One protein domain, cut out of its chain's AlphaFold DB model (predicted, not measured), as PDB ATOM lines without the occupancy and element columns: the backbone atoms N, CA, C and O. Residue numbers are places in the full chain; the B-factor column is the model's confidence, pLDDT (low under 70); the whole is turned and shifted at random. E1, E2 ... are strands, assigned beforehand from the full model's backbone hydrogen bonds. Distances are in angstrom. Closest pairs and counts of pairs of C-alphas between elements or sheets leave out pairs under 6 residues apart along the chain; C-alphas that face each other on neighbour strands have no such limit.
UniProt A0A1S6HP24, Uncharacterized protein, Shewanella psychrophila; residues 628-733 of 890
ATOM      1  N   ILE A 628     -31.872  45.895 -38.402       91.75
ATOM      2  CA  ILE A 628     -32.454  44.901 -37.501       91.75
ATOM      3  C   ILE A 628     -31.812  45.146 -36.136       91.75
ATOM      4  O   ILE A 628     -30.588  45.093 -36.023       91.75
ATOM      5  N   LEU A 629     -32.625  45.447 -35.126       92.19
ATOM      6  CA  LEU A 629     -32.197  45.665 -33.743       92.19
ATOM      7  C   LEU A 629     -32.720  44.527 -32.865       92.19
ATOM      8  O   LEU A 629     -33.830  44.035 -33.080       92.19
ATOM      9  N   LEU A 630     -31.944  44.124 -31.861       94.19
ATOM     10  CA  LEU A 630     -32.322  43.066 -30.929       94.19
ATOM     11  C   LEU A 630     -31.917  43.470 -29.515       94.19
ATOM     12  O   LEU A 630     -30.754  43.762 -29.265       94.19
ATOM     13  N   SER A 631     -32.870  43.446 -28.588       94.69
ATOM     14  CA  SER A 631     -32.649  43.824 -27.191       94.69
ATOM     15  C   SER A 631     -33.336  42.868 -26.216       94.69
ATOM     16  O   SER A 631     -34.179  42.063 -26.608       94.69
ATOM     17  N   GLY A 632     -32.976  42.936 -24.937       95.19
ATOM     18  CA  GLY A 632     -33.563  42.134 -23.861       95.19
ATOM     19  C   GLY A 632     -32.502  41.456 -22.998       95.19
ATOM     20  O   GLY A 632     -31.314  41.770 -23.079       95.19
ATOM     21  N   ASN A 633     -32.929  40.517 -22.159       94.81
ATOM     22  CA  ASN A 633     -32.029  39.683 -21.366       94.81
ATOM     23  C   ASN A 633     -31.935  38.291 -22.001       94.81
ATOM     24  O   ASN A 633     -32.957  37.670 -22.294       94.81
ATOM     25  N   LEU A 634     -30.719  37.788 -22.210       95.75
ATOM     26  CA  LEU A 634     -30.483  36.456 -22.766       95.75
ATOM     27  C   LEU A 634     -30.669  35.393 -21.667       95.75
ATOM     28  O   LEU A 634     -29.714  34.769 -21.216       95.75
ATOM     29  N   GLN A 635     -31.897  35.214 -21.180       95.81
ATOM     30  CA  GLN A 635     -32.228  34.424 -19.988       95.81
ATOM     31  C   GLN A 635     -33.531  33.636 -20.178       95.81
ATOM     32  O   GLN A 635     -34.417  34.054 -20.914       95.81
ATOM     33  N   LEU A 636     -33.637  32.473 -19.534       94.31
ATOM     34  CA  LEU A 636     -34.803  31.597 -19.597       94.31
ATOM     35  C   LEU A 636     -36.048  32.307 -19.045       94.31
ATOM     36  O   LEU A 636     -35.980  32.965 -18.009       94.31
ATOM     37  N   ASP A 637     -37.166  32.139 -19.746       92.75
ATOM     38  CA  ASP A 637     -38.470  32.778 -19.525       92.75
ATOM     39  C   ASP A 637     -38.487  34.330 -19.645       92.75
ATOM     40  O   ASP A 637     -39.571  34.915 -19.691       92.75
ATOM     41  N   ASP A 638     -37.337  34.992 -19.845       96.06
ATOM     42  CA  ASP A 638     -37.259  36.388 -20.312       96.06
ATOM     43  C   ASP A 638     -37.509  36.497 -21.829       96.06
ATOM     44  O   ASP A 638     -37.564  35.505 -22.559       96.06
ATOM     45  N   THR A 639     -37.698  37.723 -22.328       95.69
ATOM     46  CA  THR A 639     -38.051  37.991 -23.731       95.69
ATOM     47  C   THR A 639     -37.012  38.850 -24.440       95.69
ATOM     48  O   THR A 639     -36.710  39.960 -24.004       95.69
ATOM     49  N   LEU A 640     -36.524  38.352 -25.579       96.44
ATOM     50  CA  LEU A 640     -35.820  39.161 -26.568       96.44
ATOM     51  C   LEU A 640     -36.849  39.923 -27.406       96.44
ATOM     52  O   LEU A 640     -37.829  39.338 -27.868       96.44
ATOM     53  N   THR A 641     -36.615  41.212 -27.618       96.25
ATOM     54  CA  THR A 641     -37.431  42.103 -28.448       96.25
ATOM     55  C   THR A 641     -36.670  42.413 -29.729       96.25
ATOM     56  O   THR A 641     -35.520  42.845 -29.679       96.25
ATOM     57  N   LEU A 642     -37.314  42.167 -30.867       95.38
ATOM     58  CA  LEU A 642     -36.802  42.409 -32.212       95.38
ATOM     59  C   LEU A 642     -37.476  43.661 -32.769       95.38
ATOM     60  O   LEU A 642     -38.704  43.738 -32.795       95.38
ATOM     61  N   GLU A 643     -36.685  44.616 -33.247       93.81
ATOM     62  CA  GLU A 643     -37.195  45.808 -33.922       93.81
ATOM     63  C   GLU A 643     -36.627  45.859 -35.347       93.81
ATOM     64  O   GLU A 643     -35.427  46.041 -35.560       93.81
ATOM     65  N   ILE A 644     -37.500  45.655 -36.334       93.25
ATOM     66  CA  ILE A 644     -37.168  45.764 -37.758       93.25
ATOM     67  C   ILE A 644     -37.512  47.189 -38.182       93.25
ATOM     68  O   ILE A 644     -38.680  47.575 -38.175       93.25
ATOM     69  N   LYS A 645     -36.494  47.975 -38.535       92.25
ATOM     70  CA  LYS A 645     -36.639  49.380 -38.930       92.25
ATOM     71  C   LYS A 645     -36.226  49.592 -40.371       92.25
ATOM     72  O   LYS A 645     -35.295  48.947 -40.847       92.25
ATOM     73  N   GLY A 646     -36.912  50.508 -41.054       90.12
ATOM     74  CA  GLY A 646     -36.686  50.893 -42.453       90.12
ATOM     75  C   GLY A 646     -37.015  49.817 -43.498       90.12
ATOM     76  O   GLY A 646     -37.545  50.151 -44.551       90.12
ATOM     77  N   TYR A 647     -36.745  48.541 -43.212       92.62
ATOM     78  CA  TYR A 647     -37.074  47.398 -44.063       92.62
ATOM     79  C   TYR A 647     -38.562  47.034 -44.038       92.62
ATOM     80  O   TYR A 647     -39.218  47.092 -42.996       92.62
ATOM     81  N   THR A 648     -39.064  46.530 -45.165       91.50
ATOM     82  CA  THR A 648     -40.359  45.850 -45.245       91.50
ATOM     83  C   THR A 648     -40.191  44.390 -44.821       91.50
ATOM     84  O   THR A 648     -39.640  43.585 -45.574       91.50
ATOM     85  N   ASP A 649     -40.680  44.036 -43.630       90.94
ATOM     86  CA  ASP A 649     -40.708  42.653 -43.132       90.94
ATOM     87  C   ASP A 649     -41.574  41.735 -44.018       90.94
ATOM     88  O   ASP A 649     -42.743  42.019 -44.292       90.94
ATOM     89  N   LEU A 650     -40.991  40.613 -44.442       92.25
ATOM     90  CA  LEU A 650     -41.635  39.528 -45.189       92.25
ATOM     91  C   LEU A 650     -41.658  38.196 -44.412       92.25
ATOM     92  O   LEU A 650     -42.203  37.212 -44.919       92.25
ATOM     93  N   GLY A 651     -41.085  38.139 -43.206       93.88
ATOM     94  CA  GLY A 651     -41.115  36.967 -42.335       93.88
ATOM     95  C   GLY A 651     -39.867  36.807 -41.465       93.88
ATOM     96  O   GLY A 651     -38.739  37.001 -41.921       93.88
ATOM     97  N   VAL A 652     -40.075  36.362 -40.223       96.69
ATOM     98  CA  VAL A 652     -39.025  36.164 -39.211       96.69
ATOM     99  C   VAL A 652     -38.976  34.710 -38.739       96.69
ATOM    100  O   VAL A 652     -40.001  34.030 -38.670       96.69
ATOM    101  N   ILE A 653     -37.781  34.229 -38.392       96.12
ATOM    102  CA  ILE A 653     -37.529  32.898 -37.826       96.12
ATOM    103  C   ILE A 653     -36.595  33.017 -36.617       96.12
ATOM    104  O   ILE A 653     -35.535  33.627 -36.714       96.12
ATOM    105  N   TRP A 654     -36.950  32.353 -35.514       95.94
ATOM    106  CA  TRP A 654     -36.109  32.200 -34.321       95.94
ATOM    107  C   TRP A 654     -35.741  30.736 -34.086       95.94
ATOM    108  O   TRP A 654     -36.608  29.859 -34.179       95.94
ATOM    109  N   ARG A 655     -34.487  30.457 -33.723       94.06
ATOM    110  CA  ARG A 655     -33.974  29.106 -33.414       94.06
ATOM    111  C   ARG A 655     -33.061  29.148 -32.188       94.06
ATOM    112  O   ARG A 655     -32.522  30.194 -31.850       94.06
ATOM    113  N   SER A 656     -32.853  28.005 -31.536       91.88
ATOM    114  CA  SER A 656     -31.738  27.843 -30.591       91.88
ATOM    115  C   SER A 656     -30.488  27.379 -31.340       91.88
ATOM    116  O   SER A 656     -30.587  26.583 -32.275       91.88
ATOM    117  N   SER A 657     -29.308  27.811 -30.892       91.81
ATOM    118  CA  SER A 657     -28.015  27.322 -31.380       91.81
ATOM    119  C   SER A 657     -27.715  25.879 -30.944       91.81
ATOM    120  O   SER A 657     -26.658  25.349 -31.285       91.81
ATOM    121  N   ASN A 658     -28.602  25.244 -30.166       89.94
ATOM    122  CA  ASN A 658     -28.501  23.849 -29.740       89.94
ATOM    123  C   ASN A 658     -28.548  22.898 -30.953       89.94
ATOM    124  O   ASN A 658     -29.616  22.741 -31.546       89.94
ATOM    125  N   PRO A 659     -27.457  22.182 -31.304       83.19
ATOM    126  CA  PRO A 659     -27.444  21.303 -32.477       83.19
ATOM    127  C   PRO A 659     -28.422  20.122 -32.388       83.19
ATOM    128  O   PRO A 659     -28.740  19.513 -33.405       83.19
ATOM    129  N   SER A 660     -28.905  19.797 -31.183       81.19
ATOM    130  CA  SER A 660     -29.913  18.757 -30.941       81.19
ATOM    131  C   SER A 660     -31.354  19.294 -30.969       81.19
ATOM    132  O   SER A 660     -32.294  18.503 -30.913       81.19
ATOM    133  N   ASN A 661     -31.546  20.618 -31.009       78.19
ATOM    134  CA  ASN A 661     -32.854  21.280 -30.966       78.19
ATOM    135  C   ASN A 661     -32.799  22.668 -31.650       78.19
ATOM    136  O   ASN A 661     -33.103  23.701 -31.053       78.19
ATOM    137  N   ASN A 662     -32.384  22.680 -32.921       80.69
ATOM    138  CA  ASN A 662     -32.243  23.882 -33.756       80.69
ATOM    139  C   ASN A 662     -33.472  24.164 -34.646       80.69
ATOM    140  O   ASN A 662     -33.397  24.944 -35.594       80.69
ATOM    141  N   SER A 663     -34.609  23.519 -34.378       86.44
ATOM    142  CA  SER A 663     -35.866  23.796 -35.079       86.44
ATOM    143  C   SER A 663     -36.360  25.220 -34.812       86.44
ATOM    144  O   SER A 663     -36.115  25.772 -33.738       86.44
ATOM    145  N   THR A 664     -37.123  25.784 -35.752       91.62
ATOM    146  CA  THR A 664     -37.838  27.054 -35.560       91.62
ATOM    147  C   THR A 664     -38.689  27.010 -34.289       91.62
ATOM    148  O   THR A 664     -39.648  26.242 -34.215       91.62
ATOM    149  N   ARG A 665     -38.334  27.830 -33.293       91.38
ATOM    150  CA  ARG A 665     -39.055  27.971 -32.015       91.38
ATOM    151  C   ARG A 665     -40.110  29.072 -32.046       91.38
ATOM    152  O   ARG A 665     -41.077  29.003 -31.297       91.38
ATOM    153  N   SER A 666     -39.948  30.065 -32.919       93.38
ATOM    154  CA  SER A 666     -40.919  31.139 -33.141       93.38
ATOM    155  C   SER A 666     -40.786  31.704 -34.555       93.38
ATOM    156  O   SER A 666     -39.711  31.646 -35.153       93.38
ATOM    157  N   THR A 667     -41.873  32.275 -35.071       94.88
ATOM    158  CA  THR A 667     -41.896  33.121 -36.280       94.88
ATOM    159  C   THR A 667     -42.515  34.498 -36.002       94.88
ATOM    160  O   THR A 667     -43.061  35.141 -36.893       94.88
ATOM    161  N   SER A 668     -42.510  34.919 -34.733       94.69
ATOM    162  CA  SER A 668     -42.900  36.268 -34.309       94.69
ATOM    163  C   SER A 668     -41.907  37.293 -34.853       94.69
ATOM    164  O   SER A 668     -40.701  37.072 -34.770       94.69
ATOM    165  N   ASN A 669     -42.388  38.417 -35.377       93.12
ATOM    166  CA  ASN A 669     -41.546  39.468 -35.952       93.12
ATOM    167  C   ASN A 669     -41.195  40.609 -34.982       93.12
ATOM    168  O   ASN A 669     -40.478  41.527 -35.362       93.12
ATOM    169  N   SER A 670     -41.664  40.541 -33.733       94.19
ATOM    170  CA  SER A 670     -41.425  41.566 -32.705       94.19
ATOM    171  C   SER A 670     -40.695  41.053 -31.465       94.19
ATOM    172  O   SER A 670     -40.153  41.839 -30.693       94.19
ATOM    173  N   SER A 671     -40.721  39.743 -31.202       95.62
ATOM    174  CA  SER A 671     -40.228  39.199 -29.932       95.62
ATOM    175  C   SER A 671     -40.128  37.676 -29.898       95.62
ATOM    176  O   SER A 671     -40.889  36.966 -30.559       95.62
ATOM    177  N   PHE A 672     -39.241  37.170 -29.044       95.94
ATOM    178  CA  PHE A 672     -39.167  35.768 -28.656       95.94
ATOM    179  C   PHE A 672     -38.909  35.646 -27.152       95.94
ATOM    180  O   PHE A 672     -37.825  35.965 -26.661       95.94
ATOM    181  N   THR A 673     -39.911  35.158 -26.419       95.88
ATOM    182  CA  THR A 673     -39.724  34.674 -25.048       95.88
ATOM    183  C   THR A 673     -38.901  33.393 -25.090       95.88
ATOM    184  O   THR A 673     -39.280  32.434 -25.764       95.88
ATOM    185  N   ILE A 674     -37.784  33.369 -24.368       94.94
ATOM    186  CA  ILE A 674     -36.841  32.252 -24.313       94.94
ATOM    187  C   ILE A 674     -37.390  31.187 -23.350       94.94
ATOM    188  O   ILE A 674     -36.813  30.889 -22.308       94.94
ATOM    189  N   SER A 675     -38.554  30.632 -23.675       91.69
ATOM    190  CA  SER A 675     -39.281  29.701 -22.815       91.69
ATOM    191  C   SER A 675     -39.318  28.279 -23.369       91.69
ATOM    192  O   SER A 675     -39.071  27.997 -24.549       91.69
ATOM    193  N   ARG A 676     -39.604  27.346 -22.461       89.75
ATOM    194  CA  ARG A 676     -39.667  25.906 -22.732       89.75
ATOM    195  C   ARG A 676     -40.866  25.600 -23.636       89.75
ATOM    196  O   ARG A 676     -42.007  25.898 -23.291       89.75
ATOM    197  N   GLY A 677     -40.612  24.974 -24.787       83.81
ATOM    198  CA  GLY A 677     -41.607  24.741 -25.845       83.81
ATOM    199  C   GLY A 677     -42.714  23.751 -25.464       83.81
ATOM    200  O   GLY A 677     -43.759  23.702 -26.110       83.81
ATOM    201  N   THR A 678     -42.514  22.982 -24.391       87.25
ATOM    202  CA  THR A 678     -43.573  22.255 -23.685       87.25
ATOM    203  C   THR A 678     -43.361  22.376 -22.170       87.25
ATOM    204  O   THR A 678     -42.222  22.547 -21.726       87.25
ATOM    205  N   PRO A 679     -44.407  22.206 -21.335       84.56
ATOM    206  CA  PRO A 679     -44.268  22.238 -19.872       84.56
ATOM    207  C   PRO A 679     -43.293  21.195 -19.292       84.56
ATOM    208  O   PRO A 679     -42.827  21.354 -18.162       84.56
ATOM    209  N   THR A 680     -42.989  20.142 -20.062       87.44
ATOM    210  CA  THR A 680     -42.098  19.027 -19.710       87.44
ATOM    211  C   THR A 680     -40.737  19.062 -20.415       87.44
ATOM    212  O   THR A 680     -39.913  18.182 -20.163       87.44
ATOM    213  N   GLU A 681     -40.465  20.046 -21.280       88.81
ATOM    214  CA  GLU A 681     -39.118  20.275 -21.813       88.81
ATOM    215  C   GLU A 681     -38.173  20.700 -20.669       88.81
ATOM    216  O   GLU A 681     -38.596  21.333 -19.696       88.81
ATOM    217  N   SER A 682     -36.891  20.335 -20.775       88.38
ATOM    218  CA  SER A 682     -35.849  20.759 -19.834       88.38
ATOM    219  C   SER A 682     -35.384  22.180 -20.146       88.38
ATOM    220  O   SER A 682     -35.058  22.471 -21.299       88.38
ATOM    221  N   ALA A 683     -35.245  23.028 -19.124       90.75
ATOM    222  CA  ALA A 683     -34.560  24.321 -19.205       90.75
ATOM    223  C   ALA A 683     -33.217  24.250 -19.963       90.75
ATOM    224  O   ALA A 683     -32.929  25.098 -20.807       90.75
ATOM    225  N   PHE A 684     -32.440  23.184 -19.749       89.25
ATOM    226  CA  PHE A 684     -31.136  22.950 -20.386       89.25
ATOM    227  C   PHE A 684     -31.175  22.676 -21.897       89.25
ATOM    228  O   PHE A 684     -30.134  22.619 -22.547       89.25
ATOM    229  N   THR A 685     -32.365  22.581 -22.491       89.75
ATOM    230  CA  THR A 685     -32.523  22.596 -23.955       89.75
ATOM    231  C   THR A 685     -32.211  23.979 -24.539       89.75
ATOM    232  O   THR A 685     -31.768  24.081 -25.684       89.75
ATOM    233  N   LEU A 686     -32.418  25.033 -23.741       92.00
ATOM    234  CA  LEU A 686     -32.131  26.429 -24.072       92.00
ATOM    235  C   LEU A 686     -30.912  26.950 -23.309       92.00
ATOM    236  O   LEU A 686     -30.014  27.504 -23.933       92.00
ATOM    237  N   VAL A 687     -30.842  26.738 -21.990       92.31
ATOM    238  CA  VAL A 687     -29.741  27.235 -21.143       92.31
ATOM    239  C   VAL A 687     -28.375  26.794 -21.692       92.31
ATOM    240  O   VAL A 687     -28.194  25.646 -22.100       92.31
ATOM    241  N   SER A 688     -27.411  27.720 -21.704       91.44
ATOM    242  CA  SER A 688     -26.076  27.616 -22.334       91.44
ATOM    243  C   SER A 688     -26.019  27.484 -23.862       91.44
ATOM    244  O   SER A 688     -24.933  27.319 -24.417       91.44
ATOM    245  N   HIS A 689     -27.144  27.613 -24.558       92.81
ATOM    246  CA  HIS A 689     -27.186  27.782 -26.010       92.81
ATOM    247  C   HIS A 689     -27.578  29.225 -26.340       92.81
ATOM    248  O   HIS A 689     -28.197  29.894 -25.519       92.81
ATOM    249  N   ASP A 690     -27.185  29.736 -27.502       94.25
ATOM    250  CA  ASP A 690     -27.562  31.080 -27.952       94.25
ATOM    251  C   ASP A 690     -28.862  31.031 -28.775       94.25
ATOM    252  O   ASP A 690     -29.349  29.949 -29.114       94.25
ATOM    253  N   ILE A 691     -29.431  32.187 -29.110       95.19
ATOM    254  CA  ILE A 691     -30.618  32.309 -29.964       95.19
ATOM    255  C   ILE A 691     -30.219  32.895 -31.322       95.19
ATOM    256  O   ILE A 691     -29.573  33.934 -31.390       95.19
ATOM    257  N   GLU A 692     -30.618  32.248 -32.414       95.38
ATOM    258  CA  GLU A 692     -30.509  32.780 -33.778       95.38
ATOM    259  C   GLU A 692     -31.821  33.470 -34.163       95.38
ATOM    260  O   GLU A 692     -32.899  32.911 -33.936       95.38
ATOM    261  N   VAL A 693     -31.727  34.651 -34.777       95.75
ATOM    262  CA  VAL A 693     -32.846  35.349 -35.419       95.75
ATOM    263  C   VAL A 693     -32.521  35.616 -36.888       95.75
ATOM    264  O   VAL A 693     -31.440  36.106 -37.210       95.75
ATOM    265  N   CYS A 694     -33.459  35.292 -37.776       95.44
ATOM    266  CA  CYS A 694     -33.400  35.568 -39.210       95.44
ATOM    267  C   CYS A 694     -34.619  36.395 -39.628       95.44
ATOM    268  O   CYS A 694     -35.742  36.052 -39.259       95.44
ATOM    269  N   VAL A 695     -34.408  37.447 -40.418       95.88
ATOM    270  CA  VAL A 695     -35.445  38.352 -40.939       95.88
ATOM    271  C   VAL A 695     -35.368  38.377 -42.461       95.88
ATOM    272  O   VAL A 695     -34.300  38.608 -43.015       95.88
ATOM    273  N   THR A 696     -36.491  38.171 -43.146       95.06
ATOM    274  CA  THR A 696     -36.598  38.338 -44.601       95.06
ATOM    275  C   THR A 696     -37.161  39.717 -44.918       95.06
ATOM    276  O   THR A 696     -38.226  40.074 -44.424       95.06
ATOM    277  N   THR A 697     -36.470  40.480 -45.760       93.88
ATOM    278  CA  THR A 697     -36.828  41.855 -46.139       93.88
ATOM    279  C   THR A 697     -37.164  41.951 -47.628       93.88
ATOM    280  O   THR A 697     -36.641  41.174 -48.434       93.88
ATOM    281  N   ALA A 698     -38.020  42.899 -48.022       91.50
ATOM    282  CA  ALA A 698     -38.320  43.134 -49.439       91.50
ATOM    283  C   ALA A 698     -37.163  43.811 -50.192       91.50
ATOM    284  O   ALA A 698     -37.057  43.679 -51.411       91.50
ATOM    285  N   GLU A 699     -36.310  44.538 -49.471       91.06
ATOM    286  CA  GLU A 699     -35.244  45.362 -50.033       91.06
ATOM    287  C   GLU A 699     -33.911  44.611 -50.178       91.06
ATOM    288  O   GLU A 699     -33.189  44.861 -51.144       91.06
ATOM    289  N   GLU A 700     -33.579  43.689 -49.258       88.44
ATOM    290  CA  GLU A 700     -32.273  42.998 -49.234       88.44
ATOM    291  C   GLU A 700     -32.326  41.464 -49.048       88.44
ATOM    292  O   GLU A 700     -31.309  40.798 -49.243       88.44
ATOM    293  N   GLY A 701     -33.491  40.864 -48.765       90.81
ATOM    294  CA  GLY A 701     -33.645  39.412 -48.592       90.81
ATOM    295  C   GLY A 701     -33.464  38.926 -47.148       90.81
ATOM    296  O   GLY A 701     -33.792  39.652 -46.211       90.81
ATOM    297  N   GLU A 702     -33.022  37.673 -46.964       93.81
ATOM    298  CA  GLU A 702     -32.856  37.035 -45.644       93.81
ATOM    299  C   GLU A 702     -31.537  37.450 -44.964       93.81
ATOM    300  O   GLU A 702     -30.451  37.294 -45.523       93.81
ATOM    301  N   LEU A 703     -31.649  37.952 -43.733       93.25
ATOM    302  CA  LEU A 703     -30.568  38.460 -42.891       93.25
ATOM    303  C   LEU A 703     -30.622  37.749 -41.529       93.25
ATOM    304  O   LEU A 703     -31.616  37.871 -40.816       93.25
ATOM    305  N   CYS A 704     -29.570  37.007 -41.162       93.38
ATOM    306  CA  CYS A 704     -29.499  36.222 -39.920       93.38
ATOM    307  C   CYS A 704     -28.383  36.704 -38.982       93.38
ATOM    308  O   CYS A 704     -27.276  36.979 -39.444       93.38
ATOM    309  N   SER A 705     -28.649  36.703 -37.671       93.06
ATOM    310  CA  SER A 705     -27.684  37.037 -36.610       93.06
ATOM    311  C   SER A 705     -27.940  36.241 -35.323       93.06
ATOM    312  O   SER A 705     -29.064  35.831 -35.033       93.06
ATOM    313  N   LEU A 706     -26.892  36.059 -34.516       95.31
ATOM    314  CA  LEU A 706     -26.960  35.433 -33.191       95.31
ATOM    315  C   LEU A 706     -27.182  36.487 -32.099       95.31
ATOM    316  O   LEU A 706     -26.574  37.557 -32.149       95.31
ATOM    317  N   ALA A 707     -27.990  36.192 -31.083       94.56
ATOM    318  CA  ALA A 707     -28.333  37.145 -30.031       94.56
ATOM    319  C   ALA A 707     -27.096  37.622 -29.250       94.56
ATOM    320  O   ALA A 707     -26.974  38.813 -28.974       94.56
ATOM    321  N   SER A 708     -26.111  36.750 -29.002       92.50
ATOM    322  CA  SER A 708     -24.838  37.162 -28.391       92.50
ATOM    323  C   SER A 708     -23.954  38.071 -29.269       92.50
ATOM    324  O   SER A 708     -23.012  38.670 -28.746       92.50
ATOM    325  N   THR A 709     -24.234  38.214 -30.571       91.75
ATOM    326  CA  THR A 709     -23.463  39.097 -31.476       91.75
ATOM    327  C   THR A 709     -23.967  40.539 -31.526       91.75
ATOM    328  O   THR A 709     -23.244  41.409 -32.008       91.75
ATOM    329  N   TYR A 710     -25.156  40.812 -30.980       91.06
ATOM    330  CA  TYR A 710     -25.613  42.175 -30.707       91.06
ATOM    331  C   TYR A 710     -24.906  42.739 -29.462       91.06
ATOM    332  O   TYR A 710     -24.390  41.983 -28.624       91.06
ATOM    333  N   ASP A 711     -24.879  44.070 -29.352       86.94
ATOM    334  CA  ASP A 711     -24.180  44.780 -28.279       86.94
ATOM    335  C   ASP A 711     -24.642  44.292 -26.896       86.94
ATOM    336  O   ASP A 711     -25.828  44.051 -26.658       86.94
ATOM    337  N   SER A 712     -23.696  44.125 -25.971       86.19
ATOM    338  CA  SER A 712     -23.960  43.635 -24.615       86.19
ATOM    339  C   SER A 712     -24.807  44.588 -23.764       86.19
ATOM    340  O   SER A 712     -25.294  44.179 -22.708       86.19
ATOM    341  N   THR A 713     -24.999  45.831 -24.212       87.94
ATOM    342  CA  THR A 713     -25.929  46.804 -23.625       87.94
ATOM    343  C   THR A 713     -27.365  46.673 -24.143       87.94
ATOM    344  O   THR A 713     -28.281  47.071 -23.426       87.94
ATOM    345  N   GLU A 714     -27.584  46.069 -25.318       90.12
ATOM    346  CA  GLU A 714     -28.926  45.777 -25.846       90.12
ATOM    347  C   GLU A 714     -29.346  44.332 -25.538       90.12
ATOM    348  O   GLU A 714     -30.376  44.124 -24.894       90.12
ATOM    349  N   VAL A 715     -28.536  43.329 -25.914       94.56
ATOM    350  CA  VAL A 715     -28.727  41.922 -25.507       94.56
ATOM    351  C   VAL A 715     -27.895  41.645 -24.258       94.56
ATOM    352  O   VAL A 715     -26.770  41.130 -24.303       94.56
ATOM    353  N   THR A 716     -28.486  42.033 -23.135       93.62
ATOM    354  CA  THR A 716     -27.912  41.989 -21.791       93.62
ATOM    355  C   THR A 716     -27.854  40.575 -21.201       93.62
ATOM    356  O   THR A 716     -28.459  39.628 -21.712       93.62
ATOM    357  N   GLY A 717     -27.105  40.436 -20.103       88.38
ATOM    358  CA  GLY A 717     -27.017  39.201 -19.324       88.38
ATOM    359  C   GLY A 717     -26.442  38.029 -20.116       88.38
ATOM    360  O   GLY A 717     -25.363  38.138 -20.697       88.38
ATOM    361  N   GLY A 718     -27.146  36.896 -20.105       93.12
ATOM    362  CA  GLY A 718     -26.618  35.615 -20.577       93.12
ATOM    363  C   GLY A 718     -25.708  34.928 -19.558       93.12
ATOM    364  O   GLY A 718     -25.026  35.572 -18.763       93.12
ATOM    365  N   LEU A 719     -25.687  33.595 -19.577       94.44
ATOM    366  CA  LEU A 719     -24.728  32.808 -18.807       94.44
ATOM    367  C   LEU A 719     -23.354  32.890 -19.488       94.44
ATOM    368  O   LEU A 719     -23.265  32.534 -20.668       94.44
ATOM    369  N   PRO A 720     -22.280  33.286 -18.779       94.00
ATOM    370  CA  PRO A 720     -20.918  33.157 -19.280       94.00
ATOM    371  C   PRO A 720     -20.553  31.679 -19.475       94.00
ATOM    372  O   PRO A 720     -20.475  30.916 -18.514       94.00
ATOM    373  N   ILE A 721     -20.330  31.273 -20.726       90.75
ATOM    374  CA  ILE A 721     -19.939  29.900 -21.098       90.75
ATOM    375  C   ILE A 721     -18.418  29.807 -21.243       90.75
ATOM    376  O   ILE A 721     -17.812  28.816 -20.840       90.75
ATOM    377  N   ALA A 722     -17.799  30.848 -21.801       90.81
ATOM    378  CA  ALA A 722     -16.357  30.941 -21.969       90.81
ATOM    379  C   ALA A 722     -15.849  32.346 -21.631       90.81
ATOM    380  O   ALA A 722     -16.522  33.351 -21.880       90.81
ATOM    381  N   ILE A 723     -14.632  32.385 -21.094       92.00
ATOM    382  CA  ILE A 723     -13.852  33.594 -20.833       92.00
ATOM    383  C   ILE A 723     -12.485  33.497 -21.514       92.00
ATOM    384  O   ILE A 723     -11.985  32.397 -21.761       92.00
ATOM    385  N   ASP A 724     -11.874  34.639 -21.819       91.81
ATOM    386  CA  ASP A 724     -10.463  34.701 -22.205       91.81
ATOM    387  C   ASP A 724      -9.518  34.648 -20.984       91.81
ATOM    388  O   ASP A 724      -9.935  34.576 -19.828       91.81
ATOM    389  N   ALA A 725      -8.209  34.711 -21.242       88.94
ATOM    390  CA  ALA A 725      -7.178  34.750 -20.200       88.94
ATOM    391  C   ALA A 725      -7.156  36.060 -19.373       88.94
ATOM    392  O   ALA A 725      -6.368  36.167 -18.436       88.94
ATOM    393  N   GLY A 726      -7.983  37.050 -19.726       90.50
ATOM    394  CA  GLY A 726      -8.229  38.282 -18.975       90.50
ATOM    395  C   GLY A 726      -9.563  38.281 -18.217       90.50
ATOM    396  O   GLY A 726      -9.928  39.317 -17.669       90.50
ATOM    397  N   PHE A 727     -10.269  37.141 -18.164       88.12
ATOM    398  CA  PHE A 727     -11.612  36.973 -17.588       88.12
ATOM    399  C   PHE A 727     -12.740  37.730 -18.323       88.12
ATOM    400  O   PHE A 727     -13.853  37.825 -17.803       88.12
ATOM    401  N   ASN A 728     -12.508  38.215 -19.549       90.94
ATOM    402  CA  ASN A 728     -13.563  38.800 -20.382       90.94
ATOM    403  C   ASN A 728     -14.450  37.687 -20.952       90.94
ATOM    404  O   ASN A 728     -13.931  36.694 -21.461       90.94
ATOM    405  N   VAL A 729     -15.776  37.853 -20.921       90.69
ATOM    406  CA  VAL A 729     -16.722  36.867 -21.472       90.69
ATOM    407  C   VAL A 729     -16.628  36.843 -22.998       90.69
ATOM    408  O   VAL A 729     -17.011  37.801 -23.666       90.69
ATOM    409  N   THR A 730     -16.130  35.737 -23.552       90.56
ATOM    410  CA  THR A 730     -15.978  35.523 -25.002       90.56
ATOM    411  C   THR A 730     -17.137  34.749 -25.615       90.56
ATOM    412  O   THR A 730     -17.357  34.838 -26.821       90.56
ATOM    413  N   GLN A 731     -17.901  34.018 -24.801       91.00
ATOM    414  CA  GLN A 731     -19.133  33.359 -25.221       91.00
ATOM    415  C   GLN A 731     -20.178  33.436 -24.107       91.00
ATOM    416  O   GLN A 731     -19.919  33.021 -22.973       91.00
ATOM    417  N   ARG A 732     -21.375  33.917 -24.456       92.81
ATOM    418  CA  ARG A 732     -22.576  33.880 -23.616       92.81
ATOM    419  C   ARG A 732     -23.704  33.144 -24.335       92.81
ATOM    420  O   ARG A 732     -23.737  33.120 -25.561       92.81
ATOM    421  N   GLY A 733     -24.601  32.541 -23.568       93.56
ATOM    422  CA  GLY A 733     -25.840  31.928 -24.056       93.56
ATOM    423  C   GLY A 733     -26.953  32.134 -23.036       93.56
ATOM    424  O   GLY A 733     -26.756  32.840 -22.050       93.56
TER     425      GLY A 733
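What this domain is: This is residues 628 to 733 of the 890 residues of an uncharacterized protein of Shewanella psychrophila (UniProt A0A1S6HP24). Two sheets lie face to face as a small sandwich, the four strands E4, E3, E6 and E7 in one layer and the three strands E1, E2 and E5 in the other; a two-stranded hairpin, E8 and E9, lies beyond one end of the sandwich. The best planes of the two layers stand 25 degrees apart, and a long loop of residues 674 to 690 leads from the three-stranded layer back to the four-stranded one. The printed part has 106 residues with nine named strands, E1 to E9 in that order along the chain, and no named helix; the class is all strand, though under half of the residues, 50, are in named elements. The sheet orders are E4 - E3 - E6 - E7, E1 - E2 - E5 and E8 - E9, each antiparallel throughout. The whole is compact, with a radius of gyration of the C-alphas of 14.0 A and spans of 42 by 37 by 22 A.

Where its parts are: E1, residues 628 to 633, begins with C-alpha 628 at (-32.454, 44.901, -37.501) and is 17.0 A long. E2, residues 639 to 645, runs 19.0 A, and E3, residues 649 to 656, the longest strand by residues, runs 21.4 A from C-alpha 649 at (-40.708, 42.653, -43.132). E4, residues 664 to 666, and E5, residues 671 to 673, have three residues each. E6, residues 691 to 697, is 19.8 A long, and E7, residues 701 to 706, is 17.3 A long. E8, residues 719 to 723, runs 11.1 A. E9, residues 729 to 733, runs 10.7 A and ends with C-alpha 733 at (-25.840, 31.928, -24.056).

How they stand to each other: In the sandwich, two sheets face to face, 28 pairs of C-alphas are within 10 A, and the strands of the one sheet stand at 26 degrees to those of the other. E1 and E2 form a hairpin, with N 629 and O 643 at 2.9 A. E2 pairs in a staggered way, with E5 over residues 639 to 641 and with E1 over residues 641 to 644; N 672 and O 640 are 2.8 A apart. In the larger sheet the inner strands E3 and E6 are antiparallel at 165 degrees, with N 650 and O 696 at 2.8 A. The edge strand E4 forms a hairpin with E3 at 115 degrees, with N 665 and O 654 at 2.8 A. The edge strand E7 forms a hairpin with E6, with N 703 and O 695 at 2.8 A. This sheet is only just strongly twisted, its C-alphas lying up to 4.1 A off the best plane. Between the sheets, E1 and E7 are near each other, as are E2 and E6, and the closest C-alphas of E3 and E5 are those of Trp 654 and Phe 672, 7.4 A apart. Residues 715 to 716 pair in parallel with residues 632 to 633 of E1. E8 and E9 form a hairpin, with N 721 and O 731 at 2.9 A; the closest C-alphas of E9 and E6, those of Gly 733 and Ile 691, are 7.6 A apart, while E8 and E6 are apart.

The domain as a whole: The two C-alphas farthest apart, those of Ala 698 and Ala 725, are 43.5 A apart. The printed part has no cut. The links E5 to E6, with 17 residues, and E7 to E8, with 12, are long. The chain changes from one sheet of the sandwich to the other at the links E2 to E3, E4 to E5 and E5 to E6. The mean pLDDT of the printed part is 92.0, and no printed residue is under 70.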